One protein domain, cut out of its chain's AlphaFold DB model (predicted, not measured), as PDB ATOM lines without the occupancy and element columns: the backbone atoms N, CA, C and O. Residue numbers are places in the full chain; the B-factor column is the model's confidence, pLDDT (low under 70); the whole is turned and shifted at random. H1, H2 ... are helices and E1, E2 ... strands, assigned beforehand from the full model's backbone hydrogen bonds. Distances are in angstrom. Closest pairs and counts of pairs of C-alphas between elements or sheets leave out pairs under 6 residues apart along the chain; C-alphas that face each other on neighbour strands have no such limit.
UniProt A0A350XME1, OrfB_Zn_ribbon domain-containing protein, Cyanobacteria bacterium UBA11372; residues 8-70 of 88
ATOM      1  N   SER A   8     218.914 177.404 204.012       91.56
ATOM      2  CA  SER A   8     220.310 176.935 204.090       91.56
ATOM      3  C   SER A   8     220.494 175.588 204.790       91.56
ATOM      4  O   SER A   8     221.539 174.959 204.657       91.56
ATOM      5  N   LYS A   9     219.484 175.135 205.539       91.88
ATOM      6  CA  LYS A   9     219.480 173.851 206.255       91.88
ATOM      7  C   LYS A   9     218.595 172.806 205.576       91.88
ATOM      8  O   LYS A   9     218.680 171.626 205.917       91.88
ATOM      9  N   THR A  10     217.743 173.226 204.642       91.38
ATOM     10  CA  THR A  10     216.750 172.376 203.978       91.38
ATOM     11  C   THR A  10     217.347 171.781 202.716       91.38
ATOM     12  O   THR A  10     217.823 172.515 201.860       91.38
ATOM     13  N   CYS A  11     217.299 170.461 202.575       92.06
ATOM     14  CA  CYS A  11     217.783 169.784 201.385       92.06
ATOM     15  C   CYS A  11     216.854 170.083 200.212       92.06
ATOM     16  O   CYS A  11     215.664 169.760 200.265       92.06
ATOM     17  N   SER A  12     217.404 170.630 199.134       90.25
ATOM     18  CA  SER A  12     216.676 170.907 197.898       90.25
ATOM     19  C   SER A  12     216.091 169.648 197.246       90.25
ATOM     20  O   SER A  12     215.029 169.719 196.635       90.25
ATOM     21  N   GLY A  13     216.741 168.490 197.413       87.50
ATOM     22  CA  GLY A  13     216.342 167.233 196.770       87.50
ATOM     23  C   GLY A  13     215.322 166.385 197.535       87.50
ATOM     24  O   GLY A  13     214.593 165.627 196.909       87.50
ATOM     25  N   CYS A  14     215.254 166.469 198.869       82.88
ATOM     26  CA  CYS A  14     214.346 165.623 199.671       82.88
ATOM     27  C   CYS A  14     213.567 166.368 200.769       82.88
ATOM     28  O   CYS A  14     212.760 165.759 201.482       82.88
ATOM     29  N   GLY A  15     213.831 167.665 200.957       85.25
ATOM     30  CA  GLY A  15     213.167 168.522 201.941       85.25
ATOM     31  C   GLY A  15     213.553 168.274 203.405       85.25
ATOM     32  O   GLY A  15     212.963 168.885 204.294       85.25
ATOM     33  N   LYS A  16     214.517 167.384 203.694       87.44
ATOM     34  CA  LYS A  16     215.012 167.166 205.066       87.44
ATOM     35  C   LYS A  16     215.736 168.418 205.562       87.44
ATOM     36  O   LYS A  16     216.549 168.977 204.834       87.44
ATOM     37  N   VAL A  17     215.480 168.826 206.804       89.62
ATOM     38  CA  VAL A  17     216.314 169.819 207.491       89.62
ATOM     39  C   VAL A  17     217.355 169.118 208.336       89.62
ATOM     40  O   VAL A  17     217.032 168.218 209.110       89.62
ATOM     41  N   GLN A  18     218.595 169.560 208.187       90.00
ATOM     42  CA  GLN A  18     219.735 169.081 208.954       90.00
ATOM     43  C   GLN A  18     220.582 170.260 209.451       90.00
ATOM     44  O   GLN A  18     220.443 171.379 208.944       90.00
ATOM     45  N   PRO A  19     221.427 170.060 210.476       93.12
ATOM     46  CA  PRO A  19     222.404 171.065 210.877       93.12
ATOM     47  C   PRO A  19     223.311 171.451 209.701       93.12
ATOM     48  O   PRO A  19     223.688 170.598 208.910       93.12
ATOM     49  N   MET A  20     223.637 172.741 209.595       93.62
ATOM     50  CA  MET A  20     224.531 173.273 208.565       93.62
ATOM     51  C   MET A  20     225.416 174.368 209.190       93.62
ATOM     52  O   MET A  20     224.999 175.534 209.239       93.62
ATOM     53  N   PRO A  21     226.576 174.007 209.765       92.31
ATOM     54  CA  PRO A  21     227.550 174.930 210.355       92.31
ATOM     55  C   PRO A  21     228.017 176.025 209.386       92.31
ATOM     56  O   PRO A  21     228.158 175.788 208.191       92.31
ATOM     57  N   LEU A  22     228.271 177.248 209.867       89.75
ATOM     58  CA  LEU A  22     228.631 178.409 209.022       89.75
ATOM     59  C   LEU A  22     229.957 178.256 208.252       89.75
ATOM     60  O   LEU A  22     230.143 178.930 207.250       89.75
ATOM     61  N   ASN A  23     230.835 177.347 208.665       93.12
ATOM     62  CA  ASN A  23     232.110 177.044 208.006       93.12
ATOM     63  C   ASN A  23     232.006 175.993 206.878       93.12
ATOM     64  O   ASN A  23     232.956 175.816 206.124       93.12
ATOM     65  N   GLU A  24     230.883 175.285 206.740       92.94
ATOM     66  CA  GLU A  24     230.724 174.220 205.736       92.94
ATOM     67  C   GLU A  24     230.178 174.725 204.389       92.94
ATOM     68  O   GLU A  24     228.987 174.941 204.212       92.94
ATOM     69  N   HIS A  25     231.004 174.931 203.374       94.81
ATOM     70  CA  HIS A  25     230.508 175.516 202.115       94.81
ATOM     71  C   HIS A  25     229.721 174.535 201.226       94.81
ATOM     72  O   HIS A  25     228.964 174.966 200.354       94.81
ATOM     73  N   VAL A  26     229.843 173.230 201.478       95.00
ATOM     74  CA  VAL A  26     229.185 172.163 200.713       95.00
ATOM     75  C   VAL A  26     228.087 171.533 201.558       95.00
ATOM     76  O   VAL A  26     228.343 171.034 202.648       95.00
ATOM     77  N   TYR A  27     226.866 171.533 201.038       94.69
ATOM     78  CA  TYR A  27     225.736 170.838 201.631       94.69
ATOM     79  C   TYR A  27     225.770 169.363 201.231       94.69
ATOM     80  O   TYR A  27     225.652 169.052 200.046       94.69
ATOM     81  N   GLN A  28     225.871 168.460 202.208       94.75
ATOM     82  CA  GLN A  28     225.800 167.012 201.990       94.75
ATOM     83  C   GLN A  28     224.593 166.418 202.708       94.75
ATOM     84  O   GLN A  28     224.484 166.492 203.927       94.75
ATOM     85  N   SER A  29     223.661 165.845 201.951       91.88
ATOM     86  CA  SER A  29     222.457 165.211 202.490       91.88
ATOM     87  C   SER A  29     222.713 163.749 202.828       91.88
ATOM     88  O   SER A  29     222.941 162.932 201.938       91.88
ATOM     89  N   ASP A  30     222.554 163.398 204.098       88.69
ATOM     90  CA  ASP A  30     222.601 162.013 204.580       88.69
ATOM     91  C   ASP A  30     221.390 161.167 204.132       88.69
ATOM     92  O   ASP A  30     221.420 159.942 204.212       88.69
ATOM     93  N   ARG A  31     220.309 161.805 203.658       88.25
ATOM     94  CA  ARG A  31     219.061 161.121 203.279       88.25
ATOM     95  C   ARG A  31     218.981 160.765 201.800       88.25
ATOM     96  O   ARG A  31     218.467 159.706 201.465       88.25
ATOM     97  N   CYS A  32     219.387 161.675 200.917       87.31
ATOM     98  CA  CYS A  32     219.264 161.483 199.465       87.31
ATOM     99  C   CYS A  32     220.594 161.583 198.711       87.31
ATOM    100  O   CYS A  32     220.590 161.476 197.491       87.31
ATOM    101  N   GLY A  33     221.714 161.806 199.408       89.50
ATOM    102  CA  GLY A  33     223.045 161.848 198.797       89.50
ATOM    103  C   GLY A  33     223.352 163.107 197.982       89.50
ATOM    104  O   GLY A  33     224.387 163.166 197.329       89.50
ATOM    105  N   VAL A  34     222.481 164.125 198.005       91.06
ATOM    106  CA  VAL A  34     222.750 165.419 197.352       91.06
ATOM    107  C   VAL A  34     224.009 166.042 197.954       91.06
ATOM    108  O   VAL A  34     224.063 166.246 199.166       91.06
ATOM    109  N   SER A  35     224.979 166.369 197.100       95.38
ATOM    110  CA  SER A  35     226.212 167.078 197.449       95.38
ATOM    111  C   SER A  35     226.385 168.268 196.509       95.38
ATOM    112  O   SER A  35     226.796 168.096 195.365       95.38
ATOM    113  N   VAL A  36     226.030 169.466 196.972       95.31
ATOM    114  CA  VAL A  36     226.090 170.715 196.186       95.31
ATOM    115  C   VAL A  36     226.525 171.878 197.075       95.31
ATOM    116  O   VAL A  36     226.518 171.763 198.299       95.31
ATOM    117  N   GLU A  37     226.881 173.017 196.489       96.38
ATOM    118  CA  GLU A  37     227.170 174.229 197.262       96.38
ATOM    119  C   GLU A  37     225.977 174.644 198.137       96.38
ATOM    120  O   GLU A  37     224.815 174.553 197.731       96.38
ATOM    121  N   ARG A  38     226.263 175.119 199.353       94.81
ATOM    122  CA  ARG A  38     225.245 175.506 200.338       94.81
ATOM    123  C   ARG A  38     224.295 176.577 199.805       94.81
ATOM    124  O   ARG A  38     223.087 176.474 200.023       94.81
ATOM    125  N   ASP A  39     224.829 177.574 199.110       95.00
ATOM    126  CA  ASP A  39     224.044 178.699 198.598       95.00
ATOM    127  C   ASP A  39     223.163 178.269 197.423       95.00
ATOM    128  O   ASP A  39     221.993 178.649 197.363       95.00
ATOM    129  N   LEU A  40     223.665 177.372 196.565       95.31
ATOM    130  CA  LEU A  40     222.869 176.738 195.514       95.31
ATOM    131  C   LEU A  40     221.745 175.877 196.110       95.31
ATOM    132  O   LEU A  40     220.593 175.983 195.689       95.31
ATOM    133  N   ASN A  41     222.041 175.070 197.136       94.56
ATOM    134  CA  ASN A  41     221.019 174.313 197.863       94.56
ATOM    135  C   ASN A  41     219.951 175.247 198.458       94.56
ATOM    136  O   ASN A  41     218.759 174.966 198.341       94.56
ATOM    137  N   ALA A  42     220.365 176.366 199.058       92.88
ATOM    138  CA  ALA A  42     219.457 177.345 199.644       92.88
ATOM    139  C   ALA A  42     218.574 178.031 198.589       92.88
ATOM    140  O   ALA A  42     217.374 178.183 198.822       92.88
ATOM    141  N   ALA A  43     219.136 178.409 197.436       93.38
ATOM    142  CA  ALA A  43     218.403 179.024 196.332       93.38
ATOM    143  C   ALA A  43     217.320 178.085 195.783       93.38
ATOM    144  O   ALA A  43     216.152 178.466 195.717       93.38
ATOM    145  N   ILE A  44     217.673 176.825 195.506       90.88
ATOM    146  CA  ILE A  44     216.716 175.819 195.021       90.88
ATOM    147  C   ILE A  44     215.664 175.512 196.097       90.88
ATOM    148  O   ILE A  44     214.481 175.368 195.801       90.88
ATOM    149  N   ALA A  45     216.055 175.442 197.375       88.50
ATOM    150  CA  ALA A  45     215.101 175.247 198.465       88.50
ATOM    151  C   ALA A  45     214.090 176.405 198.567       88.50
ATOM    152  O   ALA A  45     212.918 176.160 198.863       88.50
ATOM    153  N   LEU A  46     214.516 177.650 198.316       86.69
ATOM    154  CA  LEU A  46     213.633 178.820 198.268       86.69
ATOM    155  C   LEU A  46     212.698 178.785 197.059       86.69
ATOM    156  O   LEU A  46     211.508 179.031 197.228       86.69
ATOM    157  N   GLU A  47     213.204 178.443 195.875       86.56
ATOM    158  CA  GLU A  47     212.394 178.267 194.663       86.56
ATOM    159  C   GLU A  47     211.318 177.189 194.866       86.56
ATOM    160  O   GLU A  47     210.127 177.405 194.608       86.56
ATOM    161  N   ASN A  48     211.720 176.054 195.442       82.75
ATOM    162  CA  ASN A  48     210.807 174.982 195.809       82.75
ATOM    163  C   ASN A  48     209.754 175.487 196.794       82.75
ATOM    164  O   ASN A  48     208.575 175.259 196.572       82.75
ATOM    165  N   ALA A  49     210.141 176.209 197.850       76.94
ATOM    166  CA  ALA A  49     209.202 176.750 198.834       76.94
ATOM    167  C   ALA A  49     208.264 177.829 198.258       76.94
ATOM    168  O   ALA A  49     207.109 177.919 198.679       76.94
ATOM    169  N   ALA A  50     208.727 178.629 197.293       74.06
ATOM    170  CA  ALA A  50     207.918 179.622 196.591       74.06
ATOM    171  C   ALA A  50     206.863 178.972 195.681       74.06
ATOM    172  O   ALA A  50     205.766 179.505 195.518       74.06
ATOM    173  N   SER A  51     207.141 177.773 195.165       66.25
ATOM    174  CA  SER A  51     206.180 176.992 194.378       66.25
ATOM    175  C   SER A  51     204.988 176.468 195.195       66.25
ATOM    176  O   SER A  51     204.004 176.016 194.611       66.25
ATOM    177  N   TYR A  52     205.027 176.559 196.533       61.78
ATOM    178  CA  TYR A  52     203.911 176.204 197.421       61.78
ATOM    179  C   TYR A  52     203.352 177.453 198.120       61.78
ATOM    180  O   TYR A  52     203.629 177.687 199.302       61.78
ATOM    181  N   PRO A  53     202.556 178.275 197.412       58.50
ATOM    182  CA  PRO A  53     201.866 179.397 198.027       58.50
ATOM    183  C   PRO A  53     200.877 178.878 199.072       58.50
ATOM    184  O   PRO A  53     200.004 178.065 198.765       58.50
ATOM    185  N   CYS A  54     200.982 179.363 200.310       54.78
ATOM    186  CA  CYS A  54     199.915 179.177 201.285       54.78
ATOM    187  C   CYS A  54     199.031 180.423 201.311       54.78
ATOM    188  O   CYS A  54     199.513 181.554 201.363       54.78
ATOM    189  N   THR A  55     197.721 180.220 201.256       52.50
ATOM    190  CA  THR A  55     196.739 181.281 201.472       52.50
ATOM    191  C   THR A  55     196.344 181.249 202.941       52.50
ATOM    192  O   THR A  55     195.545 180.409 203.353       52.50
ATOM    193  N   TRP A  56     196.919 182.134 203.753       47.38
ATOM    194  CA  TRP A  56     196.379 182.394 205.085       47.38
ATOM    195  C   TRP A  56     195.418 183.584 204.962       47.38
ATOM    196  O   TRP A  56     195.842 184.733 204.820       47.38
ATOM    197  N   GLY A  57     194.113 183.306 204.883       58.19
ATOM    198  CA  GLY A  57     193.118 184.300 204.456       58.19
ATOM    199  C   GLY A  57     193.272 184.692 202.973       58.19
ATOM    200  O   GLY A  57     193.489 183.828 202.129       58.19
ATOM    201  N   LYS A  58     193.171 185.995 202.640       45.50
ATOM    202  CA  LYS A  58     193.310 186.541 201.263       45.50
ATOM    203  C   LYS A  58     194.755 186.873 200.840       45.50
ATOM    204  O   LYS A  58     194.954 187.460 199.780       45.50
ATOM    205  N   ARG A  59     195.769 186.566 201.659       50.53
ATOM    206  CA  ARG A  59     197.172 186.901 201.370       50.53
ATOM    207  C   ARG A  59     197.951 185.637 201.022       50.53
ATOM    208  O   ARG A  59     197.953 184.681 201.795       50.53
ATOM    209  N   VAL A  60     198.622 185.655 199.873       53.28
ATOM    210  CA  VAL A  60     199.602 184.627 199.518       53.28
ATOM    211  C   VAL A  60     200.844 184.852 200.373       53.28
ATOM    212  O   VAL A  60     201.446 185.924 200.331       53.28
ATOM    213  N   VAL A  61     201.205 183.854 201.173       57.19
ATOM    214  CA  VAL A  61     202.461 183.830 201.919       57.19
ATOM    215  C   VAL A  61     203.303 182.700 201.348       57.19
ATOM    216  O   VAL A  61     202.887 181.541 201.314       57.19
ATOM    217  N   TYR A  62     204.498 183.041 200.892       54.81
ATOM    218  CA  TYR A  62     205.503 182.068 200.490       54.81
ATOM    219  C   TYR A  62     206.330 181.701 201.725       54.81
ATOM    220  O   TYR A  62     206.637 182.566 202.545       54.81
ATOM    221  N   ALA A  63     206.667 180.420 201.889       54.44
ATOM    222  CA  ALA A  63     207.611 179.965 202.915       54.44
ATOM    223  C   ALA A  63     207.181 180.153 204.398       54.44
ATOM    224  O   ALA A  63     208.022 180.318 205.285       54.44
ATOM    225  N   CYS A  64     205.880 180.085 204.711       54.84
ATOM    226  CA  CYS A  64     205.419 180.020 206.105       54.84
ATOM    227  C   CYS A  64     205.723 178.642 206.728       54.84
ATOM    228  O   CYS A  64     205.401 177.604 206.143       54.84
ATOM    229  N   PHE A  65     206.260 178.627 207.957       49.75
ATOM    230  CA  PHE A  65     206.589 177.409 208.722       49.75
ATOM    231  C   PHE A  65     205.408 176.420 208.835       49.75
ATOM    232  O   PHE A  65     205.614 175.216 208.945       49.75
ATOM    233  N   HIS A  66     204.168 176.919 208.756       52.66
ATOM    234  CA  HIS A  66     202.936 176.142 208.919       52.66
ATOM    235  C   HIS A  66     202.569 175.260 207.704       52.66
ATOM    236  O   HIS A  66     201.923 174.231 207.877       52.66
ATOM    237  N   CYS A  67     202.991 175.622 206.485       53.28
ATOM    238  CA  CYS A  67     202.764 174.812 205.273       53.28
ATOM    239  C   CYS A  67     203.977 173.961 204.875       53.28
ATOM    240  O   CYS A  67     203.846 173.049 204.062       53.28
ATOM    241  N   TRP A  68     205.145 174.212 205.475       54.84
ATOM    242  CA  TRP A  68     206.381 173.487 205.179       54.84
ATOM    243  C   TRP A  68     206.299 171.986 205.512       54.84
ATOM    244  O   TRP A  68     206.800 171.148 204.762       54.84
ATOM    245  N   SER A  69     205.569 171.614 206.566       50.28
ATOM    246  CA  SER A  69     205.296 170.216 206.931       50.28
ATOM    247  C   SER A  69     204.441 169.447 205.907       50.28
ATOM    248  O   SER A  69     204.313 168.230 206.033       50.28
ATOM    249  N   ARG A  70     203.889 170.122 204.884       52.16
ATOM    250  CA  ARG A  70     203.119 169.521 203.777       52.16
ATOM    251  C   ARG A  70     203.866 169.484 202.442       52.16
ATOM    252  O   ARG A  70     203.270 169.065 201.451       52.16
TER     253      ARG A  70
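Overview. This is residues 8 to 70 of the 88 residues of the protein "OrfB_Zn_ribbon domain-containing protein" of Cyanobacteria bacterium UBA11372 (UniProt A0A350XME1). One helix, H1, makes the long middle of a rod, with a small two-stranded hairpin at each end: E1 and E2 where the helix begins, E3 and E4 beyond where it ends. A long loop, residues 8 to 25, runs beside the first part of H1 before reaching E1, and the short helix H2 folds back from the second hairpin toward the end of H1. The printed part has 63 residues with two named helices and four named strands, in the order E1, E2, H1, E3, E4, H2; each pair of strands is antiparallel. The class is mixed, helices and strands, with 29 residues in named elements, under half. The whole is only just compact, close to loose, with a radius of gyration of the C-alphas of 12.8 A and spans of 40 by 19 by 16 A.

Along the chain. The printed part begins at Ser 8, whose C-alpha is at (220.310, 176.935, 204.090), and residues 8 to 25 hold no named element. E1 is residues 26 to 28, 6.3 A from first to last C-alpha, beginning at C-alpha 26 (229.185, 172.163, 200.713). E2 is residues 35 to 37, 7.2 A. H1 is residues 38 to 50, 18.2 A, ending at C-alpha 50 (207.918, 179.622, 196.591). E3, residues 54 to 56, and E4, residues 59 to 61, are 6.1 A each. H2 is residues 65 to 68, 5.3 A, ending at C-alpha 68 (206.381, 173.487, 205.179).

Arrangement. E1 and E2 form an antiparallel hairpin at 153 degrees, with N 27 and O 36 within hydrogen-bond range at 2.8 A. The closest C-alphas of E1 and H1 are those of Tyr 27 and Arg 38, 4.9 A apart. E3 and E4 form an antiparallel hairpin at 135 degrees, with N 61 and O 54 within hydrogen-bond range at 2.9 A. H1 and H2 are close but not clearly touching: their closest C-alphas, those of Ala 49 and Trp 68, are 7.7 A apart. The closest C-alphas of E3 and H2 are those of Cys 54 and Cys 67, 6.6 A apart. E1 and E3 are apart, and so are H1 and E4. In H1 every O i to N i+4 pair is within hydrogen-bond range; H2 is too short for such a pair, and its one O i to N i+3 pair is not within range.

Size, cuts and confidence. The two C-alphas farthest apart, those of Asn 23 and Lys 58, are 40.5 A apart. The printed part has no cut. The link from E1 to E2 is short, with 6 residues, and the other links between named elements are tight. The mean pLDDT of the printed part is 78.9, and residues 51 to 70 are under 70.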